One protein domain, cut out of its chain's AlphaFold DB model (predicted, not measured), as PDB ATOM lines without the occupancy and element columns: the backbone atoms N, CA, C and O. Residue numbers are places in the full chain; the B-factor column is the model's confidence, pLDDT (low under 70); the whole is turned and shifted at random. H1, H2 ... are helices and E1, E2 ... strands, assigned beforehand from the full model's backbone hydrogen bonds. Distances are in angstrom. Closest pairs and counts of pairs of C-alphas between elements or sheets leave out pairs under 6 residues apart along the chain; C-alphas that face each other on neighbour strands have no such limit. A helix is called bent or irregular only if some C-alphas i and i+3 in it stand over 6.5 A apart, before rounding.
ATOM      1  N   LYS A  44     159.838 200.324 177.068       92.06
ATOM      2  CA  LYS A  44     160.921 199.624 177.760       92.06
ATOM      3  C   LYS A  44     160.321 198.592 178.704       92.06
ATOM      4  O   LYS A  44     159.437 198.907 179.490       92.06
ATOM      5  N   THR A  45     160.821 197.370 178.628       93.50
ATOM      6  CA  THR A  45     160.418 196.245 179.469       93.50
ATOM      7  C   THR A  45     161.617 195.325 179.692       93.50
ATOM      8  O   THR A  45     162.757 195.665 179.361       93.50
ATOM      9  N   VAL A  46     161.369 194.152 180.258       94.06
ATOM     10  CA  VAL A  46     162.380 193.143 180.553       94.06
ATOM     11  C   VAL A  46     162.124 191.906 179.702       94.06
ATOM     12  O   VAL A  46     161.008 191.389 179.640       94.06
ATOM     13  N   GLY A  47     163.172 191.432 179.033       94.88
ATOM     14  CA  GLY A  47     163.178 190.141 178.357       94.88
ATOM     15  C   GLY A  47     163.796 189.076 179.255       94.88
ATOM     16  O   GLY A  47     164.945 189.218 179.668       94.88
ATOM     17  N   VAL A  48     163.055 188.004 179.523       95.25
ATOM     18  CA  VAL A  48     163.488 186.883 180.368       95.25
ATOM     19  C   VAL A  48     163.868 185.697 179.493       95.25
ATOM     20  O   VAL A  48     163.065 185.240 178.674       95.25
ATOM     21  N   ILE A  49     165.080 185.168 179.662       94.88
ATOM     22  CA  ILE A  49     165.555 184.017 178.891       94.88
ATOM     23  C   ILE A  49     164.847 182.742 179.348       94.88
ATOM     24  O   ILE A  49     165.005 182.303 180.482       94.88
ATOM     25  N   GLU A  50     164.123 182.085 178.443       91.69
ATOM     26  CA  GLU A  50     163.403 180.844 178.761       91.69
ATOM     27  C   GLU A  50     164.100 179.585 178.254       91.69
ATOM     28  O   GLU A  50     163.917 178.508 178.818       91.69
ATOM     29  N   LYS A  51     164.875 179.694 177.171       92.56
ATOM     30  CA  LYS A  51     165.565 178.551 176.572       92.56
ATOM     31  C   LYS A  51     166.729 179.012 175.704       92.56
ATOM     32  O   LYS A  51     166.629 179.984 174.959       92.56
ATOM     33  N   LEU A  52     167.823 178.261 175.746       92.50
ATOM     34  CA  LEU A  52     169.038 178.532 174.979       92.50
ATOM     35  C   LEU A  52     169.386 177.326 174.107       92.50
ATOM     36  O   LEU A  52     169.286 176.180 174.540       92.50
ATOM     37  N   HIS A  53     169.762 177.590 172.860       92.25
ATOM     38  CA  HIS A  53     170.212 176.602 171.877       92.25
ATOM     39  C   HIS A  53     171.513 177.111 171.239       92.25
ATOM     40  O   HIS A  53     171.467 177.725 170.165       92.25
ATOM     41  N   PRO A  54     172.667 176.926 171.906       91.81
ATOM     42  CA  PRO A  54     173.956 177.335 171.359       91.81
ATOM     43  C   PRO A  54     174.327 176.485 170.138       91.81
ATOM     44  O   PRO A  54     173.999 175.302 170.076       91.81
ATOM     45  N   LYS A  55     175.027 177.088 169.166       89.94
ATOM     46  CA  LYS A  55     175.556 176.405 167.964       89.94
ATOM     47  C   LYS A  55     174.519 175.583 167.177       89.94
ATOM     48  O   LYS A  55     174.868 174.597 166.528       89.94
ATOM     49  N   LYS A  56     173.250 175.993 167.172       89.75
ATOM     50  CA  LYS A  56     172.190 175.292 166.445       89.75
ATOM     51  C   LYS A  56     172.438 175.349 164.929       89.75
ATOM     52  O   LYS A  56     172.604 176.454 164.402       89.75
ATOM     53  N   PRO A  57     172.402 174.219 164.205       88.25
ATOM     54  CA  PRO A  57     172.508 174.224 162.749       88.25
ATOM     55  C   PRO A  57     171.280 174.899 162.116       88.25
ATOM     56  O   PRO A  57     170.136 174.543 162.410       88.25
ATOM     57  N   ILE A  58     171.514 175.902 161.262       83.44
ATOM     58  CA  ILE A  58     170.494 176.629 160.491       83.44
ATOM     59  C   ILE A  58     171.008 176.809 159.053       83.44
ATOM     60  O   ILE A  58     171.773 177.728 158.741       83.44
ATOM     61  N   GLY A  59     170.579 175.917 158.159       84.50
ATOM     62  CA  GLY A  59     171.104 175.843 156.794       84.50
ATOM     63  C   GLY A  59     172.585 175.454 156.799       84.50
ATOM     64  O   GLY A  59     172.979 174.529 157.501       84.50
ATOM     65  N   LYS A  60     173.424 176.179 156.048       82.75
ATOM     66  CA  LYS A  60     174.878 175.923 155.961       82.75
ATOM     67  C   LYS A  60     175.697 176.477 157.137       82.75
ATOM     68  O   LYS A  60     176.918 176.365 157.125       82.75
ATOM     69  N   ARG A  61     175.073 177.158 158.103       88.62
ATOM     70  CA  ARG A  61     175.773 177.825 159.213       88.62
ATOM     71  C   ARG A  61     175.144 177.441 160.544       88.62
ATOM     72  O   ARG A  61     173.934 177.258 160.631       88.62
ATOM     73  N   SER A  62     175.954 177.395 161.591       90.81
ATOM     74  CA  SER A  62     175.443 177.339 162.960       90.81
ATOM     75  C   SER A  62     175.123 178.747 163.458       90.81
ATOM     76  O   SER A  62     175.737 179.722 163.019       90.81
ATOM     77  N   LYS A  63     174.148 178.863 164.358       94.12
ATOM     78  CA  LYS A  63     173.763 180.115 165.019       94.12
ATOM     79  C   LYS A  63     173.396 179.852 166.472       94.12
ATOM     80  O   LYS A  63     172.934 178.766 166.812       94.12
ATOM     81  N   ASP A  64     173.557 180.864 167.307       92.81
ATOM     82  CA  ASP A  64     173.040 180.820 168.668       92.81
ATOM     83  C   ASP A  64     171.572 181.243 168.646       92.81
ATOM     84  O   ASP A  64     171.224 182.293 168.096       92.81
ATOM     85  N   VAL A  65     170.699 180.407 169.210       93.31
ATOM     86  CA  VAL A  65     169.261 180.675 169.277       93.31
ATOM     87  C   VAL A  65     168.845 180.877 170.723       93.31
ATOM     88  O   VAL A  65     169.021 179.996 171.564       93.31
ATOM     89  N   ILE A  66     168.269 182.041 170.986       94.50
ATOM     90  CA  ILE A  66     167.835 182.501 172.296       94.50
ATOM     91  C   ILE A  66     166.316 182.634 172.251       94.50
ATOM     92  O   ILE A  66     165.774 183.409 171.466       94.50
ATOM     93  N   TYR A  67     165.634 181.860 173.079       94.31
ATOM     94  CA  TYR A  67     164.206 181.999 173.315       94.31
ATOM     95  C   TYR A  67     164.038 182.847 174.565       94.31
ATOM     96  O   TYR A  67     164.684 182.588 175.588       94.31
ATOM     97  N   PHE A  68     163.184 183.852 174.480       94.88
ATOM     98  CA  PHE A  68     162.901 184.744 175.589       94.88
ATOM     99  C   PHE A  68     161.437 185.158 175.549       94.88
ATOM    100  O   PHE A  68     160.797 185.114 174.495       94.88
ATOM    101  N   TYR A  69     160.919 185.596 176.687       95.06
ATOM    102  CA  TYR A  69     159.597 186.196 176.756       95.06
ATOM    103  C   TYR A  69     159.650 187.575 177.399       95.06
ATOM    104  O   TYR A  69     160.607 187.912 178.094       95.06
ATOM    105  N   PHE A  70     158.615 188.367 177.164       94.81
ATOM    106  CA  PHE A  70     158.376 189.624 177.861       94.81
ATOM    107  C   PHE A  70     156.884 189.799 178.107       94.81
ATOM    108  O   PHE A  70     156.067 189.128 177.477       94.81
ATOM    109  N   ILE A  71     156.535 190.711 179.007       93.19
ATOM    110  CA  ILE A  71     155.143 191.024 179.324       93.19
ATOM    111  C   ILE A  71     154.810 192.413 178.799       93.19
ATOM    112  O   ILE A  71     155.591 193.359 178.948       93.19
ATOM    113  N   LYS A  72     153.642 192.521 178.172       91.69
ATOM    114  CA  LYS A  72     153.027 193.787 177.774       91.69
ATOM    115  C   LYS A  72     151.511 193.606 177.820       91.69
ATOM    116  O   LYS A  72     151.010 192.634 177.264       91.69
ATOM    117  N   ASN A  73     150.798 194.529 178.466       90.25
ATOM    118  CA  ASN A  73     149.333 194.507 178.592       90.25
ATOM    119  C   ASN A  73     148.784 193.155 179.102       90.25
ATOM    120  O   ASN A  73     147.904 192.572 178.474       90.25
ATOM    121  N   ASP A  74     149.370 192.620 180.181       89.50
ATOM    122  CA  ASP A  74     149.013 191.330 180.806       89.50
ATOM    123  C   ASP A  74     149.096 190.093 179.894       89.50
ATOM    124  O   ASP A  74     148.548 189.029 180.194       89.50
ATOM    125  N   ILE A  75     149.814 190.214 178.775       91.88
ATOM    126  CA  ILE A  75     150.084 189.124 177.841       91.88
ATOM    127  C   ILE A  75     151.582 188.830 177.844       91.88
ATOM    128  O   ILE A  75     152.419 189.732 177.737       91.88
ATOM    129  N   VAL A  76     151.919 187.544 177.926       93.88
ATOM    130  CA  VAL A  76     153.288 187.042 177.794       93.88
ATOM    131  C   VAL A  76     153.584 186.779 176.325       93.88
ATOM    132  O   VAL A  76     153.012 185.876 175.720       93.88
ATOM    133  N   TYR A  77     154.516 187.527 175.749       94.44
ATOM    134  CA  TYR A  77     154.944 187.365 174.364       94.44
ATOM    135  C   TYR A  77     156.230 186.549 174.288       94.44
ATOM    136  O   TYR A  77     157.281 186.996 174.743       94.44
ATOM    137  N   HIS A  78     156.169 185.382 173.651       94.44
ATOM    138  CA  HIS A  78     157.311 184.496 173.438       94.44
ATOM    139  C   HIS A  78     157.984 184.778 172.095       94.44
ATOM    140  O   HIS A  78     157.372 184.635 171.027       94.44
ATOM    141  N   LYS A  79     159.279 185.100 172.125       94.44
ATOM    142  CA  LYS A  79     160.079 185.479 170.956       94.44
ATOM    143  C   LYS A  79     161.347 184.640 170.818       94.44
ATOM    144  O   LYS A  79     161.860 184.041 171.758       94.44
ATOM    145  N   ILE A  80     161.850 184.605 169.585       93.00
ATOM    146  CA  ILE A  80     163.070 183.892 169.211       93.00
ATOM    147  C   ILE A  80     164.046 184.904 168.632       93.00
ATOM    148  O   ILE A  80     163.792 185.487 167.579       93.00
ATOM    149  N   LEU A  81     165.191 185.046 169.284       93.06
ATOM    150  CA  LEU A  81     166.315 185.832 168.812       93.06
ATOM    151  C   LEU A  81     167.402 184.896 168.296       93.06
ATOM    152  O   LEU A  81     167.841 183.975 168.980       93.06
ATOM    153  N   THR A  82     167.857 185.139 167.072       93.06
ATOM    154  CA  THR A  82     168.952 184.373 166.474       93.06
ATOM    155  C   THR A  82     170.166 185.276 166.309       93.06
ATOM    156  O   THR A  82     170.068 186.346 165.708       93.06
ATOM    157  N   LYS A  83     171.318 184.844 166.818       93.31
ATOM    158  CA  LYS A  83     172.584 185.582 166.772       93.31
ATOM    159  C   LYS A  83     173.696 184.738 166.150       93.31
ATOM    160  O   LYS A  83     173.531 183.548 165.875       93.31
ATOM    161  N   THR A  84     174.824 185.379 165.866       92.44
ATOM    162  CA  THR A  84     176.050 184.678 165.479       92.44
ATOM    163  C   THR A  84     176.489 183.728 166.592       92.44
ATOM    164  O   THR A  84     176.170 183.931 167.762       92.44
ATOM    165  N   VAL A  85     177.192 182.660 166.215       93.31
ATOM    166  CA  VAL A  85     177.726 181.691 167.179       93.31
ATOM    167  C   VAL A  85     178.664 182.388 168.157       93.31
ATOM    168  O   VAL A  85     179.475 183.217 167.751       93.31
ATOM    169  N   GLY A  86     178.568 182.012 169.430       91.31
ATOM    170  CA  GLY A  86     179.437 182.492 170.496       91.31
ATOM    171  C   GLY A  86     178.824 183.621 171.313       91.31
ATOM    172  O   GLY A  86     179.319 183.894 172.397       91.31
ATOM    173  N   VAL A  87     177.721 184.237 170.876       92.62
ATOM    174  CA  VAL A  87     177.071 185.315 171.640       92.62
ATOM    175  C   VAL A  87     176.597 184.824 173.005       92.62
ATOM    176  O   VAL A  87     176.831 185.529 173.987       92.62
ATOM    177  N   ILE A  88     176.002 183.625 173.084       92.81
ATOM    178  CA  ILE A  88     175.542 183.045 174.359       92.81
ATOM    179  C   ILE A  88     176.720 182.858 175.318       92.81
ATOM    180  O   ILE A  88     176.645 183.266 176.475       92.81
ATOM    181  N   ASN A  89     177.826 182.299 174.822       92.06
ATOM    182  CA  ASN A  89     179.001 182.002 175.639       92.06
ATOM    183  C   ASN A  89     179.759 183.275 176.040       92.06
ATOM    184  O   ASN A  89     180.083 183.446 177.212       92.06
ATOM    185  N   ASN A  90     179.987 184.192 175.098       93.12
ATOM    186  CA  ASN A  90     180.741 185.425 175.328       93.12
ATOM    187  C   ASN A  90     180.041 186.333 176.343       93.12
ATOM    188  O   ASN A  90     180.699 186.932 177.186       93.12
ATOM    189  N   HIS A  91     178.706 186.393 176.301       92.06
ATOM    190  CA  HIS A  91     177.912 187.168 177.259       92.06
ATOM    191  C   HIS A  91     177.494 186.345 178.485       92.06
ATOM    192  O   HIS A  91     176.734 186.846 179.311       92.06
ATOM    193  N   LYS A  92     177.972 185.095 178.614       93.06
ATOM    194  CA  LYS A  92     177.672 184.155 179.710       93.06
ATOM    195  C   LYS A  92     176.171 184.025 180.009       93.06
ATOM    196  O   LYS A  92     175.780 183.988 181.176       93.06
ATOM    197  N   ILE A  93     175.330 184.034 178.978       93.25
ATOM    198  CA  ILE A  93     173.866 184.076 179.115       93.25
ATOM    199  C   ILE A  93     173.371 182.761 179.714       93.25
ATOM    200  O   ILE A  93     173.720 181.684 179.227       93.25
ATOM    201  N   LYS A  94     172.533 182.850 180.745       93.25
ATOM    202  CA  LYS A  94     171.921 181.710 181.429       93.25
ATOM    203  C   LYS A  94     170.400 181.737 181.299       93.25
ATOM    204  O   LYS A  94     169.799 182.718 180.866       93.25
ATOM    205  N   LEU A  95     169.777 180.613 181.639       91.50
ATOM    206  CA  LEU A  95     168.323 180.529 181.769       91.50
ATOM    207  C   LEU A  95     167.856 181.441 182.903       91.50
ATOM    208  O   LEU A  95     168.535 181.541 183.921       91.50
ATOM    209  N   ASN A  96     166.687 182.049 182.725       91.31
ATOM    210  CA  ASN A  96     166.072 183.020 183.629       91.31
ATOM    211  C   ASN A  96     166.861 184.326 183.816       91.31
ATOM    212  O   ASN A  96     166.404 185.187 184.565       91.31
ATOM    213  N   ASP A  97     167.988 184.514 183.118       93.38
ATOM    214  CA  ASP A  97     168.618 185.830 183.047       93.38
ATOM    215  C   ASP A  97     167.615 186.829 182.455       93.38
ATOM    216  O   ASP A  97     166.874 186.523 181.511       93.38
ATOM    217  N   CYS A  98     167.612 188.031 183.014       94.88
ATOM    218  CA  CYS A  98     166.730 189.115 182.621       94.88
ATOM    219  C   CYS A  98     167.560 190.239 182.000       94.88
ATOM    220  O   CYS A  98     168.625 190.591 182.505       94.88
ATOM    221  N   PHE A  99     167.095 190.784 180.879       95.50
ATOM    222  CA  PHE A  99     167.809 191.805 180.111       95.50
ATOM    223  C   PHE A  99     166.890 192.963 179.733       95.50
ATOM    224  O   PHE A  99     165.684 192.772 179.556       95.50
ATOM    225  N   GLU A 100     167.469 194.153 179.548       95.25
ATOM    226  CA  GLU A 100     166.733 195.311 179.025       95.25
ATOM    227  C   GLU A 100     166.173 194.981 177.632       95.25
ATOM    228  O   GLU A 100     166.908 194.575 176.728       95.25
ATOM    229  N   LEU A 101     164.865 195.165 177.452       95.25
ATOM    230  CA  LEU A 101     164.171 194.962 176.187       95.25
ATOM    231  C   LEU A 101     163.442 196.243 175.791       95.25
ATOM    232  O   LEU A 101     162.652 196.792 176.556       95.25
ATOM    233  N   LYS A 102     163.647 196.684 174.554       94.81
ATOM    234  CA  LYS A 102     162.796 197.691 173.916       94.81
ATOM    235  C   LYS A 102     161.867 197.013 172.932       94.81
ATOM    236  O   LYS A 102     162.314 196.188 172.140       94.81
ATOM    237  N   VAL A 103     160.594 197.380 172.953       93.06
ATOM    238  CA  VAL A 103     159.580 196.887 172.015       93.06
ATOM    239  C   VAL A 103     158.866 198.090 171.422       93.06
ATOM    240  O   VAL A 103     158.526 199.016 172.153       93.06
ATOM    241  N   ALA A 104     158.632 198.109 170.112       91.50
ATOM    242  CA  ALA A 104     157.858 199.189 169.508       91.50
ATOM    243  C   ALA A 104     156.416 199.175 170.051       91.50
ATOM    244  O   ALA A 104     155.803 198.112 170.194       91.50
ATOM    245  N   ASN A 105     155.835 200.343 170.328       87.44
ATOM    246  CA  ASN A 105     154.444 200.395 170.790       87.44
ATOM    247  C   ASN A 105     153.485 199.870 169.724       87.44
ATOM    248  O   ASN A 105     152.648 199.019 170.026       87.44
ATOM    249  N   SER A 106     153.704 200.289 168.474       85.19
ATOM    250  CA  SER A 106     152.918 199.871 167.305       85.19
ATOM    251  C   SER A 106     153.025 198.385 166.931       85.19
ATOM    252  O   SER A 106     152.183 197.898 166.182       85.19
ATOM    253  N   SER A 107     154.054 197.654 167.383       85.88
ATOM    254  CA  SER A 107     154.222 196.240 167.027       85.88
ATOM    255  C   SER A 107     155.121 195.483 167.995       85.88
ATOM    256  O   SER A 107     156.282 195.828 168.201       85.88
ATOM    257  N   ASN A 108     154.620 194.349 168.480       86.56
ATOM    258  CA  ASN A 108     155.349 193.452 169.378       86.56
ATOM    259  C   ASN A 108     156.397 192.584 168.653       86.56
ATOM    260  O   ASN A 108     157.130 191.825 169.290       86.56
ATOM    261  N   SER A 109     156.457 192.650 167.320       86.56
ATOM    262  CA  SER A 109     157.451 191.935 166.507       86.56
ATOM    263  C   SER A 109     158.721 192.749 166.269       86.56
ATOM    264  O   SER A 109     159.739 192.166 165.904       86.56
ATOM    265  N   ILE A 110     158.678 194.063 166.503       88.75
ATOM    266  CA  ILE A 110     159.835 194.953 166.404       88.75
ATOM    267  C   ILE A 110     160.368 195.162 167.818       88.75
ATOM    268  O   ILE A 110     159.727 195.810 168.646       88.75
ATOM    269  N   TYR A 111     161.532 194.588 168.101       93.31
ATOM    270  CA  TYR A 111     162.127 194.632 169.429       93.31
ATOM    271  C   TYR A 111     163.655 194.604 169.381       93.31
ATOM    272  O   TYR A 111     164.265 194.120 168.427       93.31
ATOM    273  N   GLU A 112     164.271 195.073 170.461       93.38
ATOM    274  CA  GLU A 112     165.711 195.059 170.684       93.38
ATOM    275  C   GLU A 112     166.012 194.578 172.107       93.38
ATOM    276  O   GLU A 112     165.756 195.283 173.082       93.38
ATOM    277  N   LEU A 113     166.542 193.355 172.214       94.44
ATOM    278  CA  LEU A 113     166.987 192.758 173.475       94.44
ATOM    279  C   LEU A 113     168.470 193.070 173.692       94.44
ATOM    280  O   LEU A 113     169.322 192.629 172.910       94.44
ATOM    281  N   ASN A 114     168.780 193.803 174.756       93.44
ATOM    282  CA  ASN A 114     170.133 194.219 175.072       93.44
ATOM    283  C   ASN A 114     170.854 193.190 175.955       93.44
ATOM    284  O   ASN A 114     170.792 193.235 177.180       93.44
ATOM    285  N   LEU A 115     171.601 192.290 175.316       91.88
ATOM    286  CA  LEU A 115     172.324 191.201 175.986       91.88
ATOM    287  C   LEU A 115     173.546 191.654 176.808       91.88
ATOM    288  O   LEU A 115     174.174 190.819 177.456       91.88
ATOM    289  N   THR A 116     173.910 192.941 176.783       91.38
ATOM    290  CA  THR A 116     174.991 193.479 177.629       91.38
ATOM    291  C   THR A 116     174.474 194.066 178.937       91.38
ATOM    292  O   THR A 116     175.223 194.135 179.909       91.38
ATOM    293  N   LYS A 117     173.192 194.443 178.992       92.25
ATOM    294  CA  LYS A 117     172.559 195.023 180.177       92.25
ATOM    295  C   LYS A 117     171.625 194.020 180.837       92.25
ATOM    296  O   LYS A 117     170.450 193.916 180.477       92.25
ATOM    297  N   ARG A 118     172.172 193.287 181.805       92.94
ATOM    298  CA  ARG A 118     171.388 192.439 182.707       92.94
ATOM    299  C   ARG A 118     170.605 193.302 183.686       92.94
ATOM    300  O   ARG A 118     171.073 194.365 184.081       92.94
ATOM    301  N   ILE A 119     169.424 192.830 184.050       91.81
ATOM    302  CA  ILE A 119     168.557 193.451 185.041       91.81
ATOM    303  C   ILE A 119     168.288 192.405 186.116       91.81
ATOM    304  O   ILE A 119     167.857 191.297 185.804       91.81
ATOM    305  N   ASP A 120     168.493 192.773 187.374       87.81
ATOM    306  CA  ASP A 120     168.196 191.912 188.516       87.81
ATOM    307  C   ASP A 120     166.710 192.039 188.875       87.81
ATOM    308  O   ASP A 120     166.315 192.678 189.847       87.81
ATOM    309  N   THR A 121     165.842 191.492 188.026       81.19
ATOM    310  CA  THR A 121     164.394 191.451 188.268       81.19
ATOM    311  C   THR A 121     163.895 190.038 188.058       81.19
ATOM    312  O   THR A 121     164.168 189.427 187.030       81.19
ATOM    313  N   PHE A 122     163.141 189.515 189.023       79.00
ATOM    314  CA  PHE A 122     162.475 188.231 188.876       79.00
ATOM    315  C   PHE A 122     161.079 188.436 188.297       79.00
ATOM    316  O   PHE A 122     160.240 189.118 188.880       79.00
ATOM    317  N   ILE A 123     160.832 187.828 187.142       82.94
ATOM    318  CA  ILE A 123     159.535 187.831 186.476       82.94
ATOM    319  C   ILE A 123     159.172 186.372 186.220       82.94
ATOM    320  O   ILE A 123     159.952 185.650 185.597       82.94
ATOM    321  N   ASP A 124     157.994 185.942 186.681       84.25
ATOM    322  CA  ASP A 124     157.442 184.625 186.354       84.25
ATOM    323  C   ASP A 124     156.233 184.772 185.425       84.25
ATOM    324  O   ASP A 124     155.182 185.297 185.797       84.25
ATOM    325  N   LYS A 125     156.372 184.248 184.204       86.50
ATOM    326  CA  LYS A 125     155.286 184.177 183.219       86.50
ATOM    327  C   LYS A 125     154.050 183.414 183.703       86.50
ATOM    328  O   LYS A 125     152.986 183.639 183.148       86.50
ATOM    329  N   LYS A 126     154.156 182.530 184.704       86.62
ATOM    330  CA  LYS A 126     153.006 181.768 185.235       86.62
ATOM    331  C   LYS A 126     151.945 182.637 185.905       86.62
ATOM    332  O   LYS A 126     150.821 182.182 186.072       86.62
ATOM    333  N   LEU A 127     152.304 183.857 186.301       87.06
ATOM    334  CA  LEU A 127     151.369 184.812 186.895       87.06
ATOM    335  C   LEU A 127     150.367 185.367 185.867       87.06
ATOM    336  O   LEU A 127     149.404 186.026 186.244       87.06
ATOM    337  N   TYR A 128     150.576 185.090 184.579       88.62
ATOM    338  CA  TYR A 128     149.780 185.617 183.480       88.62
ATOM    339  C   TYR A 128     149.026 184.485 182.787       88.62
ATOM    340  O   TYR A 128     149.581 183.429 182.501       88.62
ATOM    341  N   GLN A 129     147.747 184.710 182.492       85.56
ATOM    342  CA  GLN A 129     146.903 183.696 181.851       85.56
ATOM    343  C   GLN A 129     147.094 183.655 180.331       85.56
ATOM    344  O   GLN A 129     146.948 182.606 179.701       85.56
ATOM    345  N   LYS A 130     147.390 184.807 179.718       91.38
ATOM    346  CA  LYS A 130     147.453 184.956 178.262       91.38
ATOM    347  C   LYS A 130     148.892 184.867 177.774       91.38
ATOM    348  O   LYS A 130     149.749 185.644 178.187       91.38
ATOM    349  N   HIS A 131     149.131 183.953 176.839       91.50
ATOM    350  CA  HIS A 131     150.432 183.742 176.214       91.50
ATOM    351  C   HIS A 131     150.312 183.805 174.694       91.50
ATOM    352  O   HIS A 131     149.528 183.064 174.100       91.50
ATOM    353  N   ASP A 132     151.127 184.649 174.069       91.00
ATOM    354  CA  ASP A 132     151.250 184.762 172.622       91.00
ATOM    355  C   ASP A 132     152.595 184.193 172.157       91.00
ATOM    356  O   ASP A 132     153.670 184.570 172.632       91.00
ATOM    357  N   TYR A 133     152.534 183.268 171.206       89.00
ATOM    358  CA  TYR A 133     153.692 182.573 170.665       89.00
ATOM    359  C   TYR A 133     153.828 182.886 169.183       89.00
ATOM    360  O   TYR A 133     152.863 182.789 168.437       89.00
ATOM    361  N   ASN A 134     155.063 183.100 168.715       80.69
ATOM    362  CA  ASN A 134     155.314 183.282 167.278       80.69
ATOM    363  C   ASN A 134     154.711 182.188 166.365       80.69
ATOM    364  O   ASN A 134     154.461 182.460 165.196       80.69
ATOM    365  N   SER A 135     154.548 180.946 166.844       80.75
ATOM    366  CA  SER A 135     153.841 179.876 166.124       80.75
ATOM    367  C   SER A 135     153.466 178.710 167.045       80.75
ATOM    368  O   SER A 135     154.030 178.549 168.129       80.75
ATOM    369  N   PHE A 136     152.587 177.813 166.584       76.88
ATOM    370  CA  PHE A 136     152.265 176.568 167.297       76.88
ATOM    371  C   PHE A 136     153.505 175.677 167.523       76.88
ATOM    372  O   PHE A 136     153.722 175.135 168.606       76.88
ATOM    373  N   ILE A 137     154.396 175.590 166.530       78.69
ATOM    374  CA  ILE A 137     155.666 174.852 166.648       78.69
ATOM    375  C   ILE A 137     156.562 175.476 167.726       78.69
ATOM    376  O   ILE A 137     157.288 174.766 168.428       78.69
ATOM    377  N   HIS A 138     156.545 176.805 167.842       79.81
ATOM    378  CA  HIS A 138     157.289 177.523 168.868       79.81
ATOM    379  C   HIS A 138     156.773 177.180 170.270       79.81
ATOM    380  O   HIS A 138     157.575 176.785 171.118       79.81
ATOM    381  N   ARG A 139     155.448 177.224 170.465       84.25
ATOM    382  CA  ARG A 139     154.780 176.812 171.705       84.25
ATOM    383  C   ARG A 139     155.198 175.404 172.133       84.25
ATOM    384  O   ARG A 139     155.778 175.238 173.205       84.25
ATOM    385  N   ASN A 140     155.058 174.421 171.243       80.62
ATOM    386  CA  ASN A 140     155.415 173.028 171.535       80.62
ATOM    387  C   ASN A 140     156.891 172.862 171.934       80.62
ATOM    388  O   ASN A 140     157.229 172.041 172.786       80.62
ATOM    389  N   LYS A 141     157.803 173.635 171.330       79.94
ATOM    390  CA  LYS A 141     159.236 173.595 171.671       79.94
ATOM    391  C   LYS A 141     159.532 174.147 173.063       79.94
ATOM    392  O   LYS A 141     160.504 173.685 173.669       79.94
ATOM    393  N   ILE A 142     158.777 175.141 173.521       79.31
ATOM    394  CA  ILE A 142     158.911 175.716 174.863       79.31
ATOM    395  C   ILE A 142     158.291 174.766 175.886       79.31
ATOM    396  O   ILE A 142     158.969 174.380 176.835       79.31
ATOM    397  N   GLU A 143     157.059 174.311 175.661       78.56
ATOM    398  CA  GLU A 143     156.343 173.434 176.595       78.56
ATOM    399  C   GLU A 143     157.092 172.114 176.830       78.56
ATOM    400  O   GLU A 143     157.360 171.754 177.976       78.56
ATOM    401  N   ARG A 144     157.560 171.441 175.765       74.69
ATOM    402  CA  ARG A 144     158.381 170.220 175.904       74.69
ATOM    403  C   ARG A 144     159.681 170.458 176.669       74.69
ATOM    404  O   ARG A 144     160.137 169.586 177.397       74.69
ATOM    405  N   TYR A 145     160.298 171.628 176.499       75.75
ATOM    406  CA  TYR A 145     161.515 171.961 177.235       75.75
ATOM    407  C   TYR A 145     161.247 172.107 178.731       75.75
ATOM    408  O   TYR A 145     162.001 171.566 179.532       75.75
ATOM    409  N   ILE A 146     160.150 172.776 179.093       71.19
ATOM    410  CA  ILE A 146     159.730 172.931 180.486       71.19
ATOM    411  C   ILE A 146     159.479 171.557 181.117       71.19
ATOM    412  O   ILE A 146     160.009 171.286 182.192       71.19
ATOM    413  N   ILE A 147     158.744 170.672 180.436       67.06
ATOM    414  CA  ILE A 147     158.460 169.310 180.918       67.06
ATOM    415  C   ILE A 147     159.762 168.534 181.168       67.06
ATOM    416  O   ILE A 147     159.981 168.032 182.270       67.06
ATOM    417  N   ASN A 148     160.672 168.517 180.193       67.00
ATOM    418  CA  ASN A 148     161.944 167.802 180.322       67.00
ATOM    419  C   ASN A 148     162.843 168.399 181.417       67.00
ATOM    420  O   ASN A 148     163.546 167.668 182.108       67.00
ATOM    421  N   SER A 149     162.812 169.723 181.602       64.00
ATOM    422  CA  SER A 149     163.588 170.394 182.651       64.00
ATOM    423  C   SER A 149     163.089 170.082 184.065       64.00
ATOM    424  O   SER A 149     163.899 170.055 184.987       64.00
ATOM    425  N   LYS A 150     161.785 169.819 184.237       61.94
ATOM    426  CA  LYS A 150     161.212 169.360 185.511       61.94
ATOM    427  C   LYS A 150     161.581 167.903 185.778       61.94
ATOM    428  O   LYS A 150     162.151 167.613 186.817       61.94
ATOM    429  N   SER A 151     161.407 167.034 184.779       58.88
ATOM    430  CA  SER A 151     161.736 165.606 184.895       58.88
ATOM    431  C   SER A 151     163.199 165.332 185.276       58.88
ATOM    432  O   SER A 151     163.475 164.353 185.959       58.88
ATOM    433  N   ASN A 152     164.135 166.190 184.859       56.81
ATOM    434  CA  ASN A 152     165.543 166.076 185.251       56.81
ATOM    435  C   ASN A 152     165.859 166.642 186.644       56.81
ATOM    436  O   ASN A 152     166.900 166.294 187.190       56.81
ATOM    437  N   LYS A 153     165.016 167.515 187.210       57.34
ATOM    438  CA  LYS A 153     165.177 167.994 188.593       57.34
ATOM    439  C   LYS A 153     164.694 166.971 189.615       57.34
ATOM    440  O   LYS A 153     165.280 166.897 190.678       57.34
ATOM    441  N   ASP A 154     163.695 166.167 189.261       52.56
ATOM    442  CA  ASP A 154     163.114 165.148 190.148       52.56
ATOM    443  C   ASP A 154     163.937 163.837 190.192       52.56
ATOM    444  O   ASP A 154     163.518 162.854 190.795       52.56
ATOM    445  N   LYS A 155     165.091 163.794 189.509       49.34
ATOM    446  CA  LYS A 155     166.005 162.636 189.423       49.34
ATOM    447  C   LYS A 155     167.367 162.866 190.099       49.34
ATOM    448  O   LYS A 155     168.263 162.040 189.928       49.34
TER     449      LYS A 155
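AT A GLANCE: This is residues 44 to 155 of the 156 residues of an uncharacterized protein of Kordia sp. SMS9 (UniProt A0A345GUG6). A single six-stranded sheet is folded back on itself into two leaves, E5 and E4 facing E2, E3 and E6, with the long, bent strand E1 as the hinge. The helix H2 packs on the sheet with its residues 138 to 146, running across the strands over E3, and residues 147 to 155, of which 147 to 151 belong to H2, stick out from the body, while the short H1 only grazes the sheet. The 112 printed residues hold six named strands and two named helices, in the order E1, E2, E3, H1, E4, E5, E6, H2; the class is mixed, helices and strands. The mixed sheet runs E5, E4, E1, E2, E3, E6, antiparallel but for the parallel pair E3 and E6. The whole is compact and rounded, with a radius of gyration of the C-alphas of 14.1 A and spans of 36 by 33 by 29 A.

IN THESE COORDINATES: E1, residues 44 to 58, begins at C-alpha 44 (160.921, 199.624, 177.760), bends by 86 degrees at residue 55 and measures 30.3 A. E2, residues 61 to 72, measures 33.4 A, and E3, residues 75 to 83, 25.3 A. E4 is residues 98 to 104, 18.8 A. E5, residues 107 to 118, measures 23.6 A and bends by 80 degrees at residue 115. E6 is residues 130 to 133. H1 is residues 87 to 90, and H2, residues 136 to 151, is 22.8 A long and ends at C-alpha 151 (161.736, 165.606, 184.895).

HOW THE PARTS SIT: E1, E2 and E3 form a meander, each strand the antiparallel neighbour of the one before, with two hairpins. N 53 and O 65 of E1 and E2 are 2.8 A apart, and N 66 and O 81 of E2 and E3 are 2.8 A apart, within hydrogen-bond range. E1 is staggered: its residues 44 to 48 pair with E4 (N 47 to O 99, 2.9 A), and its residues 48 to 58 with E2. E4 and E5 form a hairpin, with N 112 and O 102 at 2.8 A. E6 is parallel to E3, with N 78 and O 132 at 2.8 A. Across the fold, the closest C-alphas of E3 and E5, those of Tyr 77 and Asn 108, are 7.9 A apart. H2 is on the sheet at a height of 8.9 A, over E3 and across the strands, at 88 degrees to E3 on the local plane. The closest C-alphas of E1 and H2 are those of Lys 51 and Ile 142, 7.4 A apart. In H2, 11 of 12 O i to N i+4 pairs are within hydrogen-bond range; H1 is too short for such a pair. H1 and H2 are apart.

THE WHOLE: The two C-alphas farthest apart, those of Ser 106 and Lys 155, are 45.2 A apart. The printed part has no cut; the link from E5 to E6, 11 residues, is long. Mean pLDDT of the printed part is 87.2, and residues 147 to 155, which stand free, are under 70.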